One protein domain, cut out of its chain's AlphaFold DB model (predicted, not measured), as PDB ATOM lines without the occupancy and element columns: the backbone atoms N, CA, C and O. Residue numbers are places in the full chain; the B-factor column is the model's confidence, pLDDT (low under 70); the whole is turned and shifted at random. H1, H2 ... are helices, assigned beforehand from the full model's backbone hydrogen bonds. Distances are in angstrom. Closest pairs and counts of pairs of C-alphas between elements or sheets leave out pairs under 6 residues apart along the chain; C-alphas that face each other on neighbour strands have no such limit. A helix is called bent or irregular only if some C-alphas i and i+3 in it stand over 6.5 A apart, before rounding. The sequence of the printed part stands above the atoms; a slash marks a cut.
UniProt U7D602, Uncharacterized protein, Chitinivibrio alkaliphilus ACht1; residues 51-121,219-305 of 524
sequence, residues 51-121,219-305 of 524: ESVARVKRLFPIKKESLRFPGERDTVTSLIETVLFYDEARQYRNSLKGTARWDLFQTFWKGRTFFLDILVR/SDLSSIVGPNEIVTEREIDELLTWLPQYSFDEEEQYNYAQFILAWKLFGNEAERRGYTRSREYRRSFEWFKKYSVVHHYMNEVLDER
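AT A GLANCE: This is residues 51 to 121 and 219 to 305 of the 524 residues of an uncharacterized protein of Chitinivibrio alkaliphilus ACht1 (UniProt U7D602). Two groups of helices stand side by side: in one, the long helix H6 has H1 and the bent helix H2 wrapped round part of it, while in the other H3 and H5 cross as an X and H4 packs on both. The tight H2 to H3 link and the short H5 to H6 link join the groups. The printed part has 158 residues with six named helices, H1 to H6 in chain order, and no named strand; the class is all helix, with mostly crossed packing, no touching pair being at a shallow tilt. It is compact, with a radius of gyration of the C-alphas of 16.2 A, and spans 46 by 37 by 27 A.

HOW THE PARTS SIT: H1, residues 51 to 59, touches H6, residues 279 to 302, at a steep tilt of 60 degrees, the C-alphas of Ser 52 and Ser 284 being closest at 4.8 A. H2, residues 75 to 97, was assigned as one helix by its hydrogen bonds but is bent, with C-alphas 84 and 87 7.1 A apart; its arms H2a, residues 75 to 84, and H2b, residues 87 to 97, are about perpendicular at 89 degrees. H2a touches H1, with C-alphas Ala 54 and Thr 75 closest at 5.6 A. H2b is irregular, with C-alphas 91 and 94 7.0 A apart, and touches residues 290 to 297 of H6, closest at the C-alphas of Ala 89 and Tyr 297, 5.4 A. H3, residues 100 to 120, touches H5, residues 250 to 272, closest at the C-alphas of Gly 111 and Gly 267, 4.0 A; at 71 degrees they are only just about perpendicular. H4, residues 233 to 240, touches H3, closest at the C-alphas of Arg 101 and Glu 238, 6.1 A, and H5, closest at those of Ile 236 and Ala 257, 6.6 A. H3 and H6 are close but not clearly touching, with closest C-alphas Trp 109 and Phe 285 7.5 A apart; H5 and H6 are apart. Each O i to N i+4 pair is within hydrogen-bond range in H1, H2a, H4 and H5; the counts are 16 of 17 in H3, 19 of 20 in H6 and 2 of 7 in H2b, where 3 of 8 O i to N i+3 pairs are within range.

IN THESE COORDINATES: H1 begins at C-alpha 51, (-35.596, 21.868, 21.726). From first to last C-alpha, H2b measures 16.4 A, H3 27.6 A, H5 32.8 A and H6 32.6 A. H5 begins at C-alpha 250, (-47.772, -10.957, 36.549), and H6 ends at C-alpha 302, (-53.899, 9.263, 6.777).

THE WHOLE: The C-alphas farthest apart are those of Ser 219 and Arg 305, 47.5 A. Residues 122 to 218 are not printed, and C-alphas 121 and 219 are 27.9 A apart across this cut, which lies in the link from H3 to H4. The H1 to H2 link, 15 residues, is long. Mean pLDDT of the printed part is 89.5; residues 63 to 71 and 245 to 246 are under 70.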
ATOM      1  N   GLU A  51     -35.907  22.533  20.454       94.12
ATOM      2  CA  GLU A  51     -35.596  21.868  21.726       94.12
ATOM      3  C   GLU A  51     -36.827  21.185  22.337       94.12
ATOM      4  O   GLU A  51     -36.754  20.048  22.815       94.12
ATOM      5  N   SER A  52     -37.985  21.852  22.283       95.25
ATOM      6  CA  SER A  52     -39.251  21.283  22.754       95.25
ATOM      7  C   SER A  52     -39.640  20.045  21.943       95.25
ATOM      8  O   SER A  52     -40.031  19.033  22.525       95.25
ATOM      9  N   VAL A  53     -39.494  20.085  20.614       94.56
ATOM     10  CA  VAL A  53     -39.745  18.935  19.732       94.56
ATOM     11  C   VAL A  53     -38.731  17.819  19.973       94.56
ATOM     12  O   VAL A  53     -39.137  16.665  20.105       94.56
ATOM     13  N   ALA A  54     -37.438  18.127  20.123       93.38
ATOM     14  CA  ALA A  54     -36.409  17.146  20.488       93.38
ATOM     15  C   ALA A  54     -36.770  16.430  21.791       93.38
ATOM     16  O   ALA A  54     -36.685  15.201  21.889       93.38
ATOM     17  N   ARG A  55     -37.223  17.192  22.790       93.62
ATOM     18  CA  ARG A  55     -37.669  16.655  24.071       93.62
ATOM     19  C   ARG A  55     -38.885  15.748  23.911       93.62
ATOM     20  O   ARG A  55     -38.874  14.647  24.460       93.62
ATOM     21  N   VAL A  56     -39.894  16.173  23.149       93.31
ATOM     22  CA  VAL A  56     -41.076  15.356  22.827       93.31
ATOM     23  C   VAL A  56     -40.660  14.065  22.141       93.31
ATOM     24  O   VAL A  56     -40.976  13.000  22.652       93.31
ATOM     25  N   LYS A  57     -39.869  14.130  21.071       90.06
ATOM     26  CA  LYS A  57     -39.397  12.962  20.317       90.06
ATOM     27  C   LYS A  57     -38.587  11.982  21.173       90.06
ATOM     28  O   LYS A  57     -38.678  10.771  20.985       90.06
ATOM     29  N   ARG A  58     -37.775  12.491  22.105       89.31
ATOM     30  CA  ARG A  58     -36.977  11.666  23.026       89.31
ATOM     31  C   ARG A  58     -37.840  10.953  24.065       89.31
ATOM     32  O   ARG A  58     -37.485   9.857  24.484       89.31
ATOM     33  N   LEU A  59     -38.911  11.597  24.521       90.81
ATOM     34  CA  LEU A  59     -39.743  11.103  25.618       90.81
ATOM     35  C   LEU A  59     -41.059  10.477  25.157       90.81
ATOM     36  O   LEU A  59     -41.761   9.932  25.996       90.81
ATOM     37  N   PHE A  60     -41.421  10.566  23.879       89.38
ATOM     38  CA  PHE A  60     -42.690  10.040  23.391       89.38
ATOM     39  C   PHE A  60     -42.788   8.531  23.675       89.38
ATOM     40  O   PHE A  60     -41.844   7.807  23.359       89.38
ATOM     41  N   PRO A  61     -43.882   8.047  24.289       80.19
ATOM     42  CA  PRO A  61     -43.895   6.722  24.908       80.19
ATOM     43  C   PRO A  61     -44.209   5.567  23.941       80.19
ATOM     44  O   PRO A  61     -44.155   4.414  24.356       80.19
ATOM     45  N   ILE A  62     -44.528   5.848  22.674       73.00
ATOM     46  CA  ILE A  62     -44.795   4.822  21.655       73.00
ATOM     47  C   ILE A  62     -43.499   4.481  20.914       73.00
ATOM     48  O   ILE A  62     -42.759   5.374  20.489       73.00
ATOM     49  N   LYS A  63     -43.226   3.178  20.772       60.91
ATOM     50  CA  LYS A  63     -42.016   2.653  20.133       60.91
ATOM     51  C   LYS A  63     -41.934   3.075  18.658       60.91
ATOM     52  O   LYS A  63     -42.909   3.016  17.916       60.91
ATOM     53  N   LYS A  64     -40.738   3.504  18.248       57.59
ATOM     54  CA  LYS A  64     -40.395   4.022  16.910       57.59
ATOM     55  C   LYS A  64     -40.219   2.899  15.883       57.59
ATOM     56  O   LYS A  64     -39.151   2.778  15.299       57.59
ATOM     57  N   GLU A  65     -41.204   2.025  15.719       51.03
ATOM     58  CA  GLU A  65     -41.056   0.907  14.773       51.03
ATOM     59  C   GLU A  65     -41.473   1.264  13.338       51.03
ATOM     60  O   GLU A  65     -41.160   0.508  12.427       51.03
ATOM     61  N   SER A  66     -42.101   2.426  13.105       52.91
ATOM     62  CA  SER A  66     -42.496   2.866  11.759       52.91
ATOM     63  C   SER A  66     -41.623   4.005  11.220       52.91
ATOM     64  O   SER A  66     -41.215   4.901  11.958       52.91
ATOM     65  N   LEU A  67     -41.390   4.028   9.904       53.44
ATOM     66  CA  LEU A  67     -40.798   5.172   9.185       53.44
ATOM     67  C   LEU A  67     -41.824   6.308   8.939       53.44
ATOM     68  O   LEU A  67     -41.472   7.402   8.483       53.44
ATOM     69  N   ARG A  68     -43.099   6.063   9.279       64.50
ATOM     70  CA  ARG A  68     -44.303   6.808   8.857       64.50
ATOM     71  C   ARG A  68     -44.561   8.148   9.554       64.50
ATOM     72  O   ARG A  68     -45.532   8.805   9.204       64.50
ATOM     73  N   PHE A  69     -43.680   8.569  10.464       68.00
ATOM     74  CA  PHE A  69     -43.808   9.683  11.418       68.00
ATOM     75  C   PHE A  69     -44.263   9.238  12.823       68.00
ATOM     76  O   PHE A  69     -45.286   8.569  12.982       68.00
ATOM     77  N   PRO A  70     -43.543   9.662  13.877       55.66
ATOM     78  CA  PRO A  70     -42.307  10.452  13.832       55.66
ATOM     79  C   PRO A  70     -41.080   9.628  13.430       55.66
ATOM     80  O   PRO A  70     -40.052  10.200  13.079       55.66
ATOM     81  N   GLY A  71     -41.200   8.297  13.479       68.19
ATOM     82  CA  GLY A  71     -40.148   7.342  13.157       68.19
ATOM     83  C   GLY A  71     -38.764   7.728  13.666       68.19
ATOM     84  O   GLY A  71     -38.593   8.244  14.777       68.19
ATOM     85  N   GLU A  72     -37.765   7.477  12.829       73.19
ATOM     86  CA  GLU A  72     -36.370   7.826  13.099       73.19
ATOM     87  C   GLU A  72     -35.953   9.187  12.510       73.19
ATOM     88  O   GLU A  72     -34.816   9.613  12.720       73.19
ATOM     89  N   ARG A  73     -36.878   9.912  11.861       78.44
ATOM     90  CA  ARG A  73     -36.633  11.206  11.190       78.44
ATOM     91  C   ARG A  73     -35.987  12.204  12.130       78.44
ATOM     92  O   ARG A  73     -36.337  12.226  13.306       78.44
ATOM     93  N   ASP A  74     -35.073  13.046  11.658       87.00
ATOM     94  CA  ASP A  74     -34.390  14.024  12.509       87.00
ATOM     95  C   ASP A  74     -35.372  15.005  13.203       87.00
ATOM     96  O   ASP A  74     -36.579  15.050  12.937       87.00
ATOM     97  N   THR A  75     -34.874  15.755  14.188       91.31
ATOM     98  CA  THR A  75     -35.716  16.673  14.975       91.31
ATOM     99  C   THR A  75     -36.285  17.817  14.129       91.31
ATOM    100  O   THR A  75     -37.423  18.226  14.365       91.31
ATOM    101  N   VAL A  76     -35.521  18.325  13.160       92.88
ATOM    102  CA  VAL A  76     -35.917  19.442  12.291       92.88
ATOM    103  C   VAL A  76     -37.077  19.013  11.397       92.88
ATOM    104  O   VAL A  76     -38.137  19.639  11.420       92.88
ATOM    105  N   THR A  77     -36.920  17.872  10.730       90.12
ATOM    106  CA  THR A  77     -37.943  17.178   9.952       90.12
ATOM    107  C   THR A  77     -39.196  16.948  10.799       90.12
ATOM    108  O   THR A  77     -40.303  17.308  10.397       90.12
ATOM    109  N   SER A  78     -39.034  16.439  12.028       91.31
ATOM    110  CA  SER A  78     -40.163  16.204  12.941       91.31
ATOM    111  C   SER A  78     -40.926  17.489  13.276       91.31
ATOM    112  O   SER A  78     -42.158  17.475  13.345       91.31
ATOM    113  N   LEU A  79     -40.219  18.604  13.501       94.94
ATOM    114  CA  LEU A  79     -40.835  19.906  13.763       94.94
ATOM    115  C   LEU A  79     -41.631  20.369  12.544       94.94
ATOM    116  O   LEU A  79     -42.799  20.737  12.695       94.94
ATOM    117  N   ILE A  80     -41.022  20.316  11.358       93.88
ATOM    118  CA  ILE A  80     -41.643  20.752  10.106       93.88
ATOM    119  C   ILE A  80     -42.914  19.955   9.842       93.88
ATOM    120  O   ILE A  80     -43.987  20.534   9.696       93.88
ATOM    121  N   GLU A  81     -42.830  18.631   9.864       92.00
ATOM    122  CA  GLU A  81     -43.965  17.757   9.576       92.00
ATOM    123  C   GLU A  81     -45.069  17.891  10.622       92.00
ATOM    124  O   GLU A  81     -46.242  18.009  10.267       92.00
ATOM    125  N   THR A  82     -44.714  18.001  11.908       94.75
ATOM    126  CA  THR A  82     -45.709  18.297  12.950       94.75
ATOM    127  C   THR A  82     -46.474  19.574  12.605       94.75
ATOM    128  O   THR A  82     -47.693  19.611  12.732       94.75
ATOM    129  N   VAL A  83     -45.786  20.626  12.156       95.69
ATOM    130  CA  VAL A  83     -46.422  21.894  11.783       95.69
ATOM    131  C   VAL A  83     -47.294  21.748  10.537       95.69
ATOM    132  O   VAL A  83     -48.448  22.178  10.570       95.69
ATOM    133  N   LEU A  84     -46.779  21.126   9.474       93.62
ATOM    134  CA  LEU A  84     -47.480  20.959   8.196       93.62
ATOM    135  C   LEU A  84     -48.795  20.194   8.345       93.62
ATOM    136  O   LEU A  84     -49.795  20.536   7.713       93.62
ATOM    137  N   PHE A  85     -48.802  19.172   9.198       94.06
ATOM    138  CA  PHE A  85     -49.962  18.310   9.380       94.06
ATOM    139  C   PHE A  85     -50.886  18.753  10.511       94.06
ATOM    140  O   PHE A  85     -52.045  18.340  10.531       94.06
ATOM    141  N   TYR A  86     -50.443  19.609  11.441       95.06
ATOM    142  CA  TYR A  86     -51.249  19.947  12.616       95.06
ATOM    143  C   TYR A  86     -52.602  20.574  12.267       95.06
ATOM    144  O   TYR A  86     -53.605  20.249  12.903       95.06
ATOM    145  N   ASP A  87     -52.666  21.448  11.261       91.62
ATOM    146  CA  ASP A  87     -53.919  22.121  10.900       91.62
ATOM    147  C   ASP A  87     -54.989  21.174  10.345       91.62
ATOM    148  O   ASP A  87     -56.181  21.395  10.572       91.62
ATOM    149  N   GLU A  88     -54.572  20.102   9.678       92.25
ATOM    150  CA  GLU A  88     -55.457  19.038   9.210       92.25
ATOM    151  C   GLU A  88     -55.759  18.035  10.329       92.25
ATOM    152  O   GLU A  88     -56.910  17.654  10.541       92.25
ATOM    153  N   ALA A  89     -54.745  17.674  11.115       93.88
ATOM    154  CA  ALA A  89     -54.852  16.715  12.205       93.88
ATOM    155  C   ALA A  89     -55.704  17.236  13.377       93.88
ATOM    156  O   ALA A  89     -56.365  16.460  14.070       93.88
ATOM    157  N   ARG A  90     -55.752  18.557  13.614       94.00
ATOM    158  CA  ARG A  90     -56.452  19.153  14.772       94.00
ATOM    159  C   ARG A  90     -57.940  18.820  14.838       94.00
ATOM    160  O   ARG A  90     -58.502  18.861  15.932       94.00
ATOM    161  N   GLN A  91     -58.585  18.490  13.715       92.44
ATOM    162  CA  GLN A  91     -59.991  18.066  13.711       92.44
ATOM    163  C   GLN A  91     -60.197  16.723  14.443       92.44
ATOM    164  O   GLN A  91     -61.238  16.521  15.061       92.44
ATOM    165  N   TYR A  92     -59.165  15.872  14.491       89.75
ATOM    166  CA  TYR A  92     -59.126  14.595  15.222       89.75
ATOM    167  C   TYR A  92     -58.680  14.749  16.677       89.75
ATOM    168  O   TYR A  92     -58.572  13.792  17.438       89.75
ATOM    169  N   ARG A  93     -58.454  15.979  17.143       90.75
ATOM    170  CA  ARG A  93     -58.107  16.211  18.547       90.75
ATOM    171  C   ARG A  93     -59.187  15.692  19.496       90.75
ATOM    172  O   ARG A  93     -58.863  15.243  20.589       90.75
ATOM    173  N   ASN A  94     -60.458  15.790  19.108       88.88
ATOM    174  CA  ASN A  94     -61.567  15.350  19.951       88.88
ATOM    175  C   ASN A  94     -61.765  13.830  19.925       88.88
ATOM    176  O   ASN A  94     -62.174  13.294  20.950       88.88
ATOM    177  N   SER A  95     -61.443  13.145  18.815       86.56
ATOM    178  CA  SER A  95     -61.426  11.675  18.795       86.56
ATOM    179  C   SER A  95     -60.340  11.144  19.721       86.56
ATOM    180  O   SER A  95     -60.590  10.192  20.445       86.56
ATOM    181  N   LEU A  96     -59.186  11.819  19.786       86.00
ATOM    182  CA  LEU A  96     -58.109  11.448  20.698       86.00
ATOM    183  C   LEU A  96     -58.428  11.793  22.163       86.00
ATOM    184  O   LEU A  96     -58.267  10.952  23.033       86.00
ATOM    185  N   LYS A  97     -58.923  13.001  22.460       88.38
ATOM    186  CA  LYS A  97     -59.139  13.481  23.842       88.38
ATOM    187  C   LYS A  97     -60.080  12.645  24.714       88.38
ATOM    188  O   LYS A  97     -60.072  12.838  25.922       88.38
ATOM    189  N   GLY A  98     -60.932  11.813  24.119       84.25
ATOM    190  CA  GLY A  98     -61.869  10.954  24.848       84.25
ATOM    191  C   GLY A  98     -61.341   9.546  25.143       84.25
ATOM    192  O   GLY A  98     -62.093   8.720  25.659       84.25
ATOM    193  N   THR A  99     -60.096   9.236  24.772       89.81
ATOM    194  CA  THR A  99     -59.534   7.881  24.865       89.81
ATOM    195  C   THR A  99     -58.669   7.696  26.108       89.81
ATOM    196  O   THR A  99     -58.118   8.655  26.646       89.81
ATOM    197  N   ALA A 100     -58.502   6.437  26.534       90.88
ATOM    198  CA  ALA A 100     -57.565   6.110  27.617       90.88
ATOM    199  C   ALA A 100     -56.135   6.499  27.243       90.88
ATOM    200  O   ALA A 100     -55.415   7.043  28.075       90.88
ATOM    201  N   ARG A 101     -55.763   6.304  25.970       90.25
ATOM    202  CA  ARG A 101     -54.497   6.762  25.400       90.25
ATOM    203  C   ARG A 101     -54.185   8.206  25.741       90.25
ATOM    204  O   ARG A 101     -53.084   8.509  26.189       90.25
ATOM    205  N   TRP A 102     -55.141   9.107  25.528       93.06
ATOM    206  CA  TRP A 102     -54.922  10.523  25.781       93.06
ATOM    207  C   TRP A 102     -54.756  10.834  27.267       93.06
ATOM    208  O   TRP A 102     -53.823  11.550  27.638       93.06
ATOM    209  N   ASP A 103     -55.609  10.270  28.118       93.50
ATOM    210  CA  ASP A 103     -55.523  10.465  29.567       93.50
ATOM    211  C   ASP A 103     -54.186   9.940  30.120       93.50
ATOM    212  O   ASP A 103     -53.505  10.615  30.908       93.50
ATOM    213  N   LEU A 104     -53.749   8.773  29.635       93.75
ATOM    214  CA  LEU A 104     -52.470   8.178  30.000       93.75
ATOM    215  C   LEU A 104     -51.293   8.995  29.453       93.75
ATOM    216  O   LEU A 104     -50.337   9.224  30.187       93.75
ATOM    217  N   PHE A 105     -51.369   9.533  28.232       93.94
ATOM    218  CA  PHE A 105     -50.376  10.468  27.684       93.94
ATOM    219  C   PHE A 105     -50.208  11.726  28.537       93.94
ATOM    220  O   PHE A 105     -49.080  12.157  28.781       93.94
ATOM    221  N   GLN A 106     -51.304  12.329  29.005       94.44
ATOM    222  CA  GLN A 106     -51.223  13.511  29.866       94.44
ATOM    223  C   GLN A 106     -50.581  13.179  31.217       94.44
ATOM    224  O   GLN A 106     -49.748  13.945  31.711       94.44
ATOM    225  N   THR A 107     -50.952  12.034  31.791       95.62
ATOM    226  CA  THR A 107     -50.393  11.518  33.048       95.62
ATOM    227  C   THR A 107     -48.900  11.230  32.903       95.62
ATOM    228  O   THR A 107     -48.090  11.770  33.659       95.62
ATOM    229  N   PHE A 108     -48.536  10.469  31.871       96.12
ATOM    230  CA  PHE A 108     -47.167  10.153  31.489       96.12
ATOM    231  C   PHE A 108     -46.331  11.420  31.330       96.12
ATOM    232  O   PHE A 108     -45.312  11.567  32.002       96.12
ATOM    233  N   TRP A 109     -46.761  12.360  30.481       96.50
ATOM    234  CA  TRP A 109     -45.960  13.542  30.171       96.50
ATOM    235  C   TRP A 109     -45.685  14.361  31.427       96.50
ATOM    236  O   TRP A 109     -44.545  14.742  31.688       96.50
ATOM    237  N   LYS A 110     -46.717  14.586  32.244       96.75
ATOM    238  CA  LYS A 110     -46.613  15.329  33.501       96.75
ATOM    239  C   LYS A 110     -45.652  14.664  34.486       96.75
ATOM    240  O   LYS A 110     -44.726  15.319  34.957       96.75
ATOM    241  N   GLY A 111     -45.840  13.374  34.759       97.19
ATOM    242  CA  GLY A 111     -45.001  12.640  35.703       97.19
ATOM    243  C   GLY A 111     -43.564  12.462  35.214       97.19
ATOM    244  O   GLY A 111     -42.619  12.673  35.971       97.19
ATOM    245  N   ARG A 112     -43.374  12.129  33.932       96.19
ATOM    246  CA  ARG A 112     -42.055  11.861  33.344       96.19
ATOM    247  C   ARG A 112     -41.198  13.115  33.223       96.19
ATOM    248  O   ARG A 112     -40.008  13.052  33.520       96.19
ATOM    249  N   THR A 113     -41.773  14.236  32.791       96.69
ATOM    250  CA  THR A 113     -41.023  15.498  32.671       96.69
ATOM    251  C   THR A 113     -40.621  16.041  34.037       96.69
ATOM    252  O   THR A 113     -39.461  16.396  34.217       96.69
ATOM    253  N   PHE A 114     -41.513  15.979  35.032       97.44
ATOM    254  CA  PHE A 114     -41.177  16.321  36.414       97.44
ATOM    255  C   PHE A 114     -40.098  15.402  37.001       97.44
ATOM    256  O   PHE A 114     -39.158  15.874  37.643       97.44
ATOM    257  N   PHE A 115     -40.186  14.093  36.736       97.00
ATOM    258  CA  PHE A 115     -39.160  13.143  37.154       97.00
ATOM    259  C   PHE A 115     -37.782  13.514  36.603       97.00
ATOM    260  O   PHE A 115     -36.810  13.529  37.348       97.00
ATOM    261  N   LEU A 116     -37.684  13.852  35.319       95.31
ATOM    262  CA  LEU A 116     -36.400  14.190  34.707       95.31
ATOM    263  C   LEU A 116     -35.876  15.560  35.154       95.31
ATOM    264  O   LEU A 116     -34.707  15.670  35.524       95.31
ATOM    265  N   ASP A 117     -36.730  16.579  35.154       93.31
ATOM    266  CA  ASP A 117     -36.298  17.968  35.350       93.31
ATOM    267  C   ASP A 117     -36.054  18.327  36.810       93.31
ATOM    268  O   ASP A 117     -35.237  19.199  37.083       93.31
ATOM    269  N   ILE A 118     -36.756  17.671  37.738       94.94
ATOM    270  CA  ILE A 118     -36.699  17.986  39.169       94.94
ATOM    271  C   ILE A 118     -36.141  16.799  39.951       94.94
ATOM    272  O   ILE A 118     -35.131  16.926  40.645       94.94
ATOM    273  N   LEU A 119     -36.759  15.620  39.828       96.25
ATOM    274  CA  LEU A 119     -36.412  14.479  40.685       96.25
ATOM    275  C   LEU A 119     -35.019  13.907  40.368       96.25
ATOM    276  O   LEU A 119     -34.260  13.581  41.276       96.25
ATOM    277  N   VAL A 120     -34.652  13.828  39.088       94.31
ATOM    278  CA  VAL A 120     -33.349  13.326  38.623       94.31
ATOM    279  C   VAL A 120     -32.294  14.427  38.606       94.31
ATOM    280  O   VAL A 120     -31.183  14.199  39.080       94.31
ATOM    281  N   ARG A 121     -32.615  15.600  38.046       93.12
ATOM    282  CA  ARG A 121     -31.649  16.698  37.876       93.12
ATOM    283  C   ARG A 121     -31.236  17.329  39.205       93.12
ATOM    284  O   ARG A 121     -30.055  17.583  39.408       93.12
ATOM    285  N   SER A 219     -46.725  -4.636  47.712       92.00
ATOM    286  CA  SER A 219     -45.862  -5.545  46.946       92.00
ATOM    287  C   SER A 219     -46.613  -6.436  45.950       92.00
ATOM    288  O   SER A 219     -45.987  -7.275  45.312       92.00
ATOM    289  N   ASP A 220     -47.937  -6.314  45.860       91.56
ATOM    290  CA  ASP A 220     -48.801  -7.138  45.014       91.56
ATOM    291  C   ASP A 220     -49.595  -6.294  44.007       91.56
ATOM    292  O   ASP A 220     -49.979  -5.155  44.284       91.56
ATOM    293  N   LEU A 221     -49.866  -6.879  42.835       91.62
ATOM    294  CA  LEU A 221     -50.577  -6.225  41.735       91.62
ATOM    295  C   LEU A 221     -52.009  -5.834  42.118       91.62
ATOM    296  O   LEU A 221     -52.432  -4.718  41.819       91.62
ATOM    297  N   SER A 222     -52.731  -6.709  42.825       91.75
ATOM    298  CA  SER A 222     -54.136  -6.493  43.203       91.75
ATOM    299  C   SER A 222     -54.370  -5.299  44.128       91.75
ATOM    300  O   SER A 222     -55.469  -4.756  44.161       91.75
ATOM    301  N   SER A 223     -53.346  -4.880  44.871       90.56
ATOM    302  CA  SER A 223     -53.404  -3.710  45.753       90.56
ATOM    303  C   SER A 223     -53.039  -2.397  45.053       90.56
ATOM    304  O   SER A 223     -53.113  -1.337  45.672       90.56
ATOM    305  N   ILE A 224     -52.596  -2.454  43.793       91.38
ATOM    306  CA  ILE A 224     -52.257  -1.280  42.971       91.38
ATOM    307  C   ILE A 224     -53.255  -1.117  41.822       91.38
ATOM    308  O   ILE A 224     -53.599   0.015  41.470       91.38
ATOM    309  N   VAL A 225     -53.701  -2.237  41.244       94.19
ATOM    310  CA  VAL A 225     -54.582  -2.294  40.077       94.19
ATOM    311  C   VAL A 225     -55.962  -2.795  40.471       94.19
ATOM    312  O   VAL A 225     -56.115  -3.887  41.012       94.19
ATOM    313  N   GLY A 226     -56.985  -2.006  40.150       91.25
ATOM    314  CA  GLY A 226     -58.372  -2.383  40.382       91.25
ATOM    315  C   GLY A 226     -59.356  -1.247  40.102       91.25
ATOM    316  O   GLY A 226     -58.956  -0.101  39.896       91.25
ATOM    317  N   PRO A 227     -60.671  -1.525  40.116       86.31
ATOM    318  CA  PRO A 227     -61.704  -0.535  39.798       86.31
ATOM    319  C   PRO A 227     -61.781   0.628  40.799       86.31
ATOM    320  O   PRO A 227     -62.289   1.692  40.452       86.31
ATOM    321  N   ASN A 228     -61.286   0.430  42.026       88.06
ATOM    322  CA  ASN A 228     -61.228   1.452  43.075       88.06
ATOM    323  C   ASN A 228     -59.789   1.831  43.458       88.06
ATOM    324  O   ASN A 228     -59.601   2.591  44.408       88.06
ATOM    325  N   GLU A 229     -58.794   1.294  42.753       92.44
ATOM    326  CA  GLU A 229     -57.391   1.560  43.046       92.44
ATOM    327  C   GLU A 229     -56.861   2.733  42.218       92.44
ATOM    328  O   GLU A 229     -57.522   3.267  41.323       92.44
ATOM    329  N   ILE A 230     -55.646   3.173  42.548       91.12
ATOM    330  CA  ILE A 230     -55.018   4.330  41.903       91.12
ATOM    331  C   ILE A 230     -54.746   4.043  40.427       91.12
ATOM    332  O   ILE A 230     -54.854   4.959  39.612       91.12
ATOM    333  N   VAL A 231     -54.380   2.808  40.080       95.12
ATOM    334  CA  VAL A 231     -54.183   2.363  38.699       95.12
ATOM    335  C   VAL A 231     -55.370   1.498  38.292       95.12
ATOM    336  O   VAL A 231     -55.782   0.599  39.020       95.12
ATOM    337  N   THR A 232     -55.938   1.773  37.126       94.50
ATOM    338  CA  THR A 232     -57.070   1.003  36.596       94.50
ATOM    339  C   THR A 232     -56.595  -0.048  35.595       94.50
ATOM    340  O   THR A 232     -55.602   0.161  34.900       94.50
ATOM    341  N   GLU A 233     -57.337  -1.152  35.461       93.44
ATOM    342  CA  GLU A 233     -57.070  -2.183  34.438       93.44
ATOM    343  C   GLU A 233     -57.016  -1.572  33.030       93.44
ATOM    344  O   GLU A 233     -56.097  -1.836  32.267       93.44
ATOM    345  N   ARG A 234     -57.924  -0.632  32.737       93.62
ATOM    346  CA  ARG A 234     -57.967   0.093  31.460       93.62
ATOM    347  C   ARG A 234     -56.671   0.851  31.144       93.62
ATOM    348  O   ARG A 234     -56.332   1.014  29.975       93.62
ATOM    349  N   GLU A 235     -55.977   1.371  32.154       94.44
ATOM    350  CA  GLU A 235     -54.698   2.066  31.955       94.44
ATOM    351  C   GLU A 235     -53.550   1.089  31.705       94.44
ATOM    352  O   GLU A 235     -52.663   1.402  30.912       94.44
ATOM    353  N   ILE A 236     -53.584  -0.085  32.343       92.50
ATOM    354  CA  ILE A 236     -52.653  -1.178  32.049       92.50
ATOM    355  C   ILE A 236     -52.859  -1.638  30.610       92.50
ATOM    356  O   ILE A 236     -51.908  -1.604  29.838       92.50
ATOM    357  N   ASP A 237     -54.095  -1.960  30.225       91.00
ATOM    358  CA  ASP A 237     -54.430  -2.397  28.867       91.00
ATOM    359  C   ASP A 237     -53.942  -1.395  27.815       91.00
ATOM    360  O   ASP A 237     -53.308  -1.780  26.834       91.00
ATOM    361  N   GLU A 238     -54.176  -0.096  28.035       91.75
ATOM    362  CA  GLU A 238     -53.692   0.952  27.136       91.75
ATOM    363  C   GLU A 238     -52.161   0.989  27.064       91.75
ATOM    364  O   GLU A 238     -51.619   1.051  25.960       91.75
ATOM    365  N   LEU A 239     -51.457   0.932  28.201       90.06
ATOM    366  CA  LEU A 239     -49.992   0.913  28.225       90.06
ATOM    367  C   LEU A 239     -49.435  -0.305  27.478       90.06
ATOM    368  O   LEU A 239     -48.454  -0.174  26.748       90.06
ATOM    369  N   LEU A 240     -50.075  -1.467  27.611       87.50
ATOM    370  CA  LEU A 240     -49.683  -2.673  26.887       87.50
ATOM    371  C   LEU A 240     -49.818  -2.500  25.368       87.50
ATOM    372  O   LEU A 240     -49.013  -3.063  24.632       87.50
ATOM    373  N   THR A 241     -50.742  -1.658  24.878       85.19
ATOM    374  CA  THR A 241     -50.812  -1.326  23.439       85.19
ATOM    375  C   THR A 241     -49.630  -0.496  22.933       85.19
ATOM    376  O   THR A 241     -49.433  -0.395  21.724       85.19
ATOM    377  N   TRP A 242     -48.847   0.123  23.824       84.44
ATOM    378  CA  TRP A 242     -47.653   0.896  23.451       84.44
ATOM    379  C   TRP A 242     -46.408   0.014  23.324       84.44
ATOM    380  O   TRP A 242     -45.383   0.457  22.798       84.44
ATOM    381  N   LEU A 243     -46.490  -1.216  23.830       82.06
ATOM    382  CA  LEU A 243     -45.415  -2.192  23.841       82.06
ATOM    383  C   LEU A 243     -45.590  -3.180  22.676       82.06
ATOM    384  O   LEU A 243     -46.710  -3.397  22.210       82.06
ATOM    385  N   PRO A 244     -44.503  -3.800  22.185       71.81
ATOM    386  CA  PRO A 244     -44.627  -4.850  21.182       71.81
ATOM    387  C   PRO A 244     -45.445  -6.023  21.737       71.81
ATOM    388  O   PRO A 244     -45.415  -6.286  22.940       71.81
ATOM    389  N   GLN A 245     -46.160  -6.729  20.859       66.06
ATOM    390  CA  GLN A 245     -47.078  -7.808  21.236       66.06
ATOM    391  C   GLN A 245     -46.330  -9.009  21.847       66.06
ATOM    392  O   GLN A 245     -45.927  -9.932  21.141       66.06
ATOM    393  N   TYR A 246     -46.171  -8.999  23.169       67.00
ATOM    394  CA  TYR A 246     -45.673 -10.112  23.973       67.00
ATOM    395  C   TYR A 246     -46.727 -10.526  25.006       67.00
ATOM    396  O   TYR A 246     -47.580  -9.734  25.403       67.00
ATOM    397  N   SER A 247     -46.688 -11.787  25.436       73.25
ATOM    398  CA  SER A 247     -47.421 -12.215  26.627       73.25
ATOM    399  C   SER A 247     -46.676 -11.709  27.856       73.25
ATOM    400  O   SER A 247     -45.535 -12.125  28.059       73.25
ATOM    401  N   PHE A 248     -47.313 -10.852  28.651       80.75
ATOM    402  CA  PHE A 248     -46.711 -10.304  29.864       80.75
ATOM    403  C   PHE A 248     -47.126 -11.107  31.093       80.75
ATOM    404  O   PHE A 248     -48.323 -11.341  31.300       80.75
ATOM    405  N   ASP A 249     -46.152 -11.520  31.900       87.75
ATOM    406  CA  ASP A 249     -46.429 -12.200  33.165       87.75
ATOM    407  C   ASP A 249     -46.894 -11.223  34.265       87.75
ATOM    408  O   ASP A 249     -47.003 -10.010  34.063       87.75
ATOM    409  N   GLU A 250     -47.256 -11.758  35.432       87.44
ATOM    410  CA  GLU A 250     -47.772 -10.957  36.549       87.44
ATOM    411  C   GLU A 250     -46.721  -9.983  37.113       87.44
ATOM    412  O   GLU A 250     -47.067  -8.877  37.533       87.44
ATOM    413  N   GLU A 251     -45.437 -10.352  37.081       89.50
ATOM    414  CA  GLU A 251     -44.338  -9.504  37.551       89.50
ATOM    415  C   GLU A 251     -44.132  -8.312  36.606       89.50
ATOM    416  O   GLU A 251     -44.004  -7.166  37.046       89.50
ATOM    417  N   GLU A 252     -44.175  -8.549  35.296       89.69
ATOM    418  CA  GLU A 252     -44.129  -7.495  34.286       89.69
ATOM    419  C   GLU A 252     -45.330  -6.551  34.406       89.69
ATOM    420  O   GLU A 252     -45.152  -5.330  34.425       89.69
ATOM    421  N   GLN A 253     -46.542  -7.087  34.573       90.31
ATOM    422  CA  GLN A 253     -47.744  -6.276  34.803       90.31
ATOM    423  C   GLN A 253     -47.638  -5.426  36.071       90.31
ATOM    424  O   GLN A 253     -48.013  -4.250  36.057       90.31
ATOM    425  N   TYR A 254     -47.075  -5.974  37.149       92.75
ATOM    426  CA  TYR A 254     -46.794  -5.228  38.374       92.75
ATOM    427  C   TYR A 254     -45.802  -4.084  38.139       92.75
ATOM    428  O   TYR A 254     -46.056  -2.951  38.556       92.75
ATOM    429  N   ASN A 255     -44.723  -4.328  37.394       91.44
ATOM    430  CA  ASN A 255     -43.767  -3.284  37.026       91.44
ATOM    431  C   ASN A 255     -44.425  -2.173  36.184       91.44
ATOM    432  O   ASN A 255     -44.197  -0.984  36.429       91.44
ATOM    433  N   TYR A 256     -45.301  -2.526  35.239       92.75
ATOM    434  CA  TYR A 256     -46.081  -1.552  34.467       92.75
ATOM    435  C   TYR A 256     -47.049  -0.749  35.338       92.75
ATOM    436  O   TYR A 256     -47.113   0.478  35.215       92.75
ATOM    437  N   ALA A 257     -47.729  -1.400  36.282       94.94
ATOM    438  CA  ALA A 257     -48.574  -0.723  37.256       94.94
ATOM    439  C   ALA A 257     -47.776   0.271  38.110       94.94
ATOM    440  O   ALA A 257     -48.218   1.406  38.307       94.94
ATOM    441  N   GLN A 258     -46.566  -0.096  38.545       95.19
ATOM    442  CA  GLN A 258     -45.678   0.816  39.263       95.19
ATOM    443  C   GLN A 258     -45.255   2.025  38.419       95.19
ATOM    444  O   GLN A 258     -45.169   3.131  38.957       95.19
ATOM    445  N   PHE A 259     -45.031   1.870  37.108       94.69
ATOM    446  CA  PHE A 259     -44.742   3.013  36.233       94.69
ATOM    447  C   PHE A 259     -45.920   3.983  36.141       94.69
ATOM    448  O   PHE A 259     -45.721   5.191  36.299       94.69
ATOM    449  N   ILE A 260     -47.141   3.479  35.944       96.62
ATOM    450  CA  ILE A 260     -48.344   4.323  35.891       96.62
ATOM    451  C   ILE A 260     -48.566   5.015  37.239       96.62
ATOM    452  O   ILE A 260     -48.796   6.228  37.282       96.62
ATOM    453  N   LEU A 261     -48.432   4.275  38.344       97.38
ATOM    454  CA  LEU A 261     -48.525   4.812  39.700       97.38
ATOM    455  C   LEU A 261     -47.501   5.935  39.924       97.38
ATOM    456  O   LEU A 261     -47.865   7.017  40.389       97.38
ATOM    457  N   ALA A 262     -46.243   5.715  39.532       97.56
ATOM    458  CA  ALA A 262     -45.194   6.723  39.605       97.56
ATOM    459  C   ALA A 262     -45.560   7.969  38.788       97.56
ATOM    460  O   ALA A 262     -45.481   9.081  39.306       97.56
ATOM    461  N   TRP A 263     -46.041   7.825  37.549       97.69
ATOM    462  CA  TRP A 263     -46.443   8.975  36.733       97.69
ATOM    463  C   TRP A 263     -47.585   9.778  37.357       97.69
ATOM    464  O   TRP A 263     -47.537  11.010  37.331       97.69
ATOM    465  N   LYS A 264     -48.574   9.111  37.963       97.81
ATOM    466  CA  LYS A 264     -49.671   9.775  38.681       97.81
ATOM    467  C   LYS A 264     -49.164  10.554  39.889       97.81
ATOM    468  O   LYS A 264     -49.458  11.741  40.018       97.81
ATOM    469  N   LEU A 265     -48.364   9.923  40.747       98.12
ATOM    470  CA  LEU A 265     -47.842  10.559  41.961       98.12
ATOM    471  C   LEU A 265     -46.893  11.711  41.641       98.12
ATOM    472  O   LEU A 265     -47.034  12.804  42.191       98.12
ATOM    473  N   PHE A 266     -45.971  11.499  40.704       98.19
ATOM    474  CA  PHE A 266     -45.045  12.531  40.245       98.19
ATOM    475  C   PHE A 266     -45.807  13.674  39.584       98.19
ATOM    476  O   PHE A 266     -45.505  14.834  39.837       98.19
ATOM    477  N   GLY A 267     -46.831  13.362  38.789       97.75
ATOM    478  CA  GLY A 267     -47.683  14.362  38.161       97.75
ATOM    479  C   GLY A 267     -48.458  15.212  39.172       97.75
ATOM    480  O   GLY A 267     -48.527  16.431  39.016       97.75
ATOM    481  N   ASN A 268     -48.990  14.598  40.229       97.44
ATOM    482  CA  ASN A 268     -49.681  15.311  41.304       97.44
ATOM    483  C   ASN A 268     -48.721  16.216  42.087       97.44
ATOM    484  O   ASN A 268     -49.040  17.373  42.362       97.44
ATOM    485  N   GLU A 269     -47.521  15.726  42.414       97.56
ATOM    486  CA  GLU A 269     -46.503  16.545  43.078       97.56
ATOM    487  C   GLU A 269     -46.037  17.701  42.177       97.56
ATOM    488  O   GLU A 269     -45.897  18.832  42.648       97.56
ATOM    489  N   ALA A 270     -45.892  17.462  40.872       97.12
ATOM    490  CA  ALA A 270     -45.570  18.491  39.890       97.12
ATOM    491  C   ALA A 270     -46.605  19.631  39.880       97.12
ATOM    492  O   ALA A 270     -46.249  20.807  39.788       97.12
ATOM    493  N   GLU A 271     -47.895  19.311  40.000       97.00
ATOM    494  CA  GLU A 271     -48.954  20.318  40.108       97.00
ATOM    495  C   GLU A 271     -48.910  21.077  41.428       97.00
ATOM    496  O   GLU A 271     -49.008  22.307  41.422       97.00
ATOM    497  N   ARG A 272     -48.725  20.365  42.547       96.31
ATOM    498  CA  ARG A 272     -48.624  20.972  43.885       96.31
ATOM    499  C   ARG A 272     -47.489  21.986  43.960       96.31
ATOM    500  O   ARG A 272     -47.667  23.050  44.545       96.31
ATOM    501  N   ARG A 273     -46.356  21.683  43.323       94.62
ATOM    502  CA  ARG A 273     -45.181  22.566  43.258       94.62
ATOM    503  C   ARG A 273     -45.256  23.624  42.158       94.62
ATOM    504  O   ARG A 273     -44.323  24.396  41.990       94.62
ATOM    505  N   GLY A 274     -46.338  23.664  41.382       95.06
ATOM    506  CA  GLY A 274     -46.498  24.632  40.298       95.06
ATOM    507  C   GLY A 274     -45.603  24.384  39.080       95.06
ATOM    508  O   GLY A 274     -45.616  25.205  38.166       95.06
ATOM    509  N   TYR A 275     -44.898  23.249  38.998       94.88
ATOM    510  CA  TYR A 275     -44.061  22.891  37.846       94.88
ATOM    511  C   TYR A 275     -44.873  22.882  36.545       94.88
ATOM    512  O   TYR A 275     -44.433  23.414  35.531       94.88
ATOM    513  N   THR A 276     -46.118  22.393  36.583       95.88
ATOM    514  CA  THR A 276     -47.008  22.384  35.407       95.88
ATOM    515  C   THR A 276     -47.455  23.780  34.950       95.88
ATOM    516  O   THR A 276     -48.061  23.947  33.887       95.88
ATOM    517  N   ARG A 277     -47.173  24.811  35.752       94.88
ATOM    518  CA  ARG A 277     -47.413  26.219  35.417       94.88
ATOM    519  C   ARG A 277     -46.167  26.902  34.857       94.88
ATOM    520  O   ARG A 277     -46.310  28.012  34.346       94.88
ATOM    521  N   SER A 278     -45.000  26.254  34.918       92.25
ATOM    522  CA  SER A 278     -43.755  26.791  34.373       92.25
ATOM    523  C   SER A 278     -43.861  26.995  32.860       92.25
ATOM    524  O   SER A 278     -44.618  26.315  32.152       92.25
ATOM    525  N   ARG A 279     -43.098  27.969  32.353       89.94
ATOM    526  CA  ARG A 279     -43.059  28.301  30.923       89.94
ATOM    527  C   ARG A 279     -42.562  27.117  30.093       89.94
ATOM    528  O   ARG A 279     -43.171  26.793  29.073       89.94
ATOM    529  N   GLU A 280     -41.499  26.462  30.550       89.88
ATOM    530  CA  GLU A 280     -40.875  25.327  29.867       89.88
ATOM    531  C   GLU A 280     -41.825  24.124  29.769       89.88
ATOM    532  O   GLU A 280     -42.017  23.564  28.683       89.88
ATOM    533  N   TYR A 281     -42.500  23.770  30.871       94.56
ATOM    534  CA  TYR A 281     -43.473  22.678  30.860       94.56
ATOM    535  C   TYR A 281     -44.619  22.970  29.893       94.56
ATOM    536  O   TYR A 281     -44.948  22.134  29.055       94.56
ATOM    537  N   ARG A 282     -45.222  24.164  29.969       95.69
ATOM    538  CA  ARG A 282     -46.354  24.522  29.101       95.69
ATOM    539  C   ARG A 282     -45.972  24.464  27.630       95.69
ATOM    540  O   ARG A 282     -46.718  23.882  26.849       95.69
ATOM    541  N   ARG A 283     -44.816  25.016  27.257       93.62
ATOM    542  CA  ARG A 283     -44.351  24.999  25.866       93.62
ATOM    543  C   ARG A 283     -44.122  23.578  25.362       93.62
ATOM    544  O   ARG A 283     -44.663  23.208  24.322       93.62
ATOM    545  N   SER A 284     -43.356  22.782  26.104       94.81
ATOM    546  CA  SER A 284     -43.065  21.401  25.710       94.81
ATOM    547  C   SER A 284     -44.332  20.540  25.687       94.81
ATOM    548  O   SER A 284     -44.500  19.719  24.789       94.81
ATOM    549  N   PHE A 285     -45.285  20.787  26.591       96.19
ATOM    550  CA  PHE A 285     -46.584  20.125  26.585       96.19
ATOM    551  C   PHE A 285     -47.480  20.561  25.416       96.19
ATOM    552  O   PHE A 285     -48.199  19.732  24.864       96.19
ATOM    553  N   GLU A 286     -47.451  21.827  24.981       95.81
ATOM    554  CA  GLU A 286     -48.132  22.231  23.740       95.81
ATOM    555  C   GLU A 286     -47.588  21.459  22.534       95.81
ATOM    556  O   GLU A 286     -48.374  20.943  21.737       95.81
ATOM    557  N   TRP A 287     -46.264  21.319  22.432       96.19
ATOM    558  CA  TRP A 287     -45.636  20.509  21.389       96.19
ATOM    559  C   TRP A 287     -45.996  19.032  21.503       96.19
ATOM    560  O   TRP A 287     -46.381  18.441  20.498       96.19
ATOM    561  N   PHE A 288     -45.987  18.464  22.711       95.31
ATOM    562  CA  PHE A 288     -46.439  17.095  22.952       95.31
ATOM    563  C   PHE A 288     -47.865  16.883  22.436       95.31
ATOM    564  O   PHE A 288     -48.115  15.953  21.679       95.31
ATOM    565  N   LYS A 289     -48.796  17.796  22.745       94.44
ATOM    566  CA  LYS A 289     -50.180  17.707  22.258       94.44
ATOM    567  C   LYS A 289     -50.278  17.801  20.736       94.44
ATOM    568  O   LYS A 289     -51.072  17.069  20.151       94.44
ATOM    569  N   LYS A 290     -49.531  18.712  20.097       95.12
ATOM    570  CA  LYS A 290     -49.500  18.819  18.626       95.12
ATOM    571  C   LYS A 290     -49.004  17.519  18.011       95.12
ATOM    572  O   LYS A 290     -49.670  16.955  17.152       95.12
ATOM    573  N   TYR A 291     -47.887  17.032  18.528       93.31
ATOM    574  CA  TYR A 291     -47.233  15.818  18.087       93.31
ATOM    575  C   TYR A 291     -48.118  14.582  18.262       93.31
ATOM    576  O   TYR A 291     -48.272  13.828  17.316       93.31
ATOM    577  N   SER A 292     -48.782  14.401  19.411       91.69
ATOM    578  CA  SER A 292     -49.727  13.292  19.632       91.69
ATOM    579  C   SER A 292     -50.898  13.314  18.650       91.69
ATOM    580  O   SER A 292     -51.328  12.267  18.179       91.69
ATOM    581  N   VAL A 293     -51.427  14.502  18.343       92.88
ATOM    582  CA  VAL A 293     -52.542  14.651  17.397       92.88
ATOM    583  C   VAL A 293     -52.093  14.339  15.972       92.88
ATOM    584  O   VAL A 293     -52.800  13.625  15.268       92.88
ATOM    585  N   VAL A 294     -50.917  14.821  15.560       92.94
ATOM    586  CA  VAL A 294     -50.341  14.483  14.251       92.94
ATOM    587  C   VAL A 294     -50.003  12.997  14.183       92.94
ATOM    588  O   VAL A 294     -50.380  12.352  13.221       92.94
ATOM    589  N   HIS A 295     -49.400  12.416  15.218       89.81
ATOM    590  CA  HIS A 295     -49.115  10.983  15.285       89.81
ATOM    591  C   HIS A 295     -50.381  10.140  15.102       89.81
ATOM    592  O   HIS A 295     -50.379   9.195  14.317       89.81
ATOM    593  N   HIS A 296     -51.463  10.466  15.815       88.00
ATOM    594  CA  HIS A 296     -52.752   9.791  15.648       88.00
ATOM    595  C   HIS A 296     -53.288   9.966  14.222       88.00
ATOM    596  O   HIS A 296     -53.668   8.991  13.589       88.00
ATOM    597  N   TYR A 297     -53.247  11.186  13.680       90.62
ATOM    598  CA  TYR A 297     -53.671  11.445  12.307       90.62
ATOM    599  C   TYR A 297     -52.879  10.624  11.281       90.62
ATOM    600  O   TYR A 297     -53.480   9.960  10.448       90.62
ATOM    601  N   MET A 298     -51.548  10.622  11.359       88.06
ATOM    602  CA  MET A 298     -50.687   9.920  10.405       88.06
ATOM    603  C   MET A 298     -50.911   8.404  10.436       88.06
ATOM    604  O   MET A 298     -50.990   7.783   9.383       88.06
ATOM    605  N   ASN A 299     -51.046   7.819  11.631       82.44
ATOM    606  CA  ASN A 299     -51.100   6.363  11.788       82.44
ATOM    607  C   ASN A 299     -52.516   5.772  11.735       82.44
ATOM    608  O   ASN A 299     -52.656   4.604  11.402       82.44
ATOM    609  N   GLU A 300     -53.558   6.534  12.080       83.56
ATOM    610  CA  GLU A 300     -54.931   6.006  12.173       83.56
ATOM    611  C   GLU A 300     -55.889   6.616  11.142       83.56
ATOM    612  O   GLU A 300     -56.997   6.120  10.977       83.56
ATOM    613  N   VAL A 301     -55.506   7.706  10.466       88.38
ATOM    614  CA  VAL A 301     -56.403   8.415   9.537       88.38
ATOM    615  C   VAL A 301     -55.798   8.562   8.150       88.38
ATOM    616  O   VAL A 301     -56.483   8.327   7.161       88.38
ATOM    617  N   LEU A 302     -54.542   9.003   8.059       87.44
ATOM    618  CA  LEU A 302     -53.899   9.263   6.777       87.44
ATOM    619  C   LEU A 302     -53.675   7.965   5.995       87.44
ATOM    620  O   LEU A 302     -53.860   7.982   4.784       87.44
ATOM    621  N   ASP A 303     -53.354   6.866   6.685       80.31
ATOM    622  CA  ASP A 303     -53.191   5.521   6.108       80.31
ATOM    623  C   ASP A 303     -54.385   5.138   5.210       80.31
ATOM    624  O   ASP A 303     -54.224   4.794   4.046       80.31
ATOM    625  N   GLU A 304     -55.613   5.352   5.689       83.69
ATOM    626  CA  GLU A 304     -56.835   5.034   4.936       83.69
ATOM    627  C   GLU A 304     -57.166   6.039   3.814       83.69
ATOM    628  O   GLU A 304     -58.113   5.834   3.050       83.69
ATOM    629  N   ARG A 305     -56.448   7.165   3.742       86.44
ATOM    630  CA  ARG A 305     -56.755   8.293   2.847       86.44
ATOM    631  C   ARG A 305     -55.769   8.474   1.714       86.44
ATOM    632  O   ARG A 305     -56.123   9.122   0.729       86.44
TER     633      ARG A 305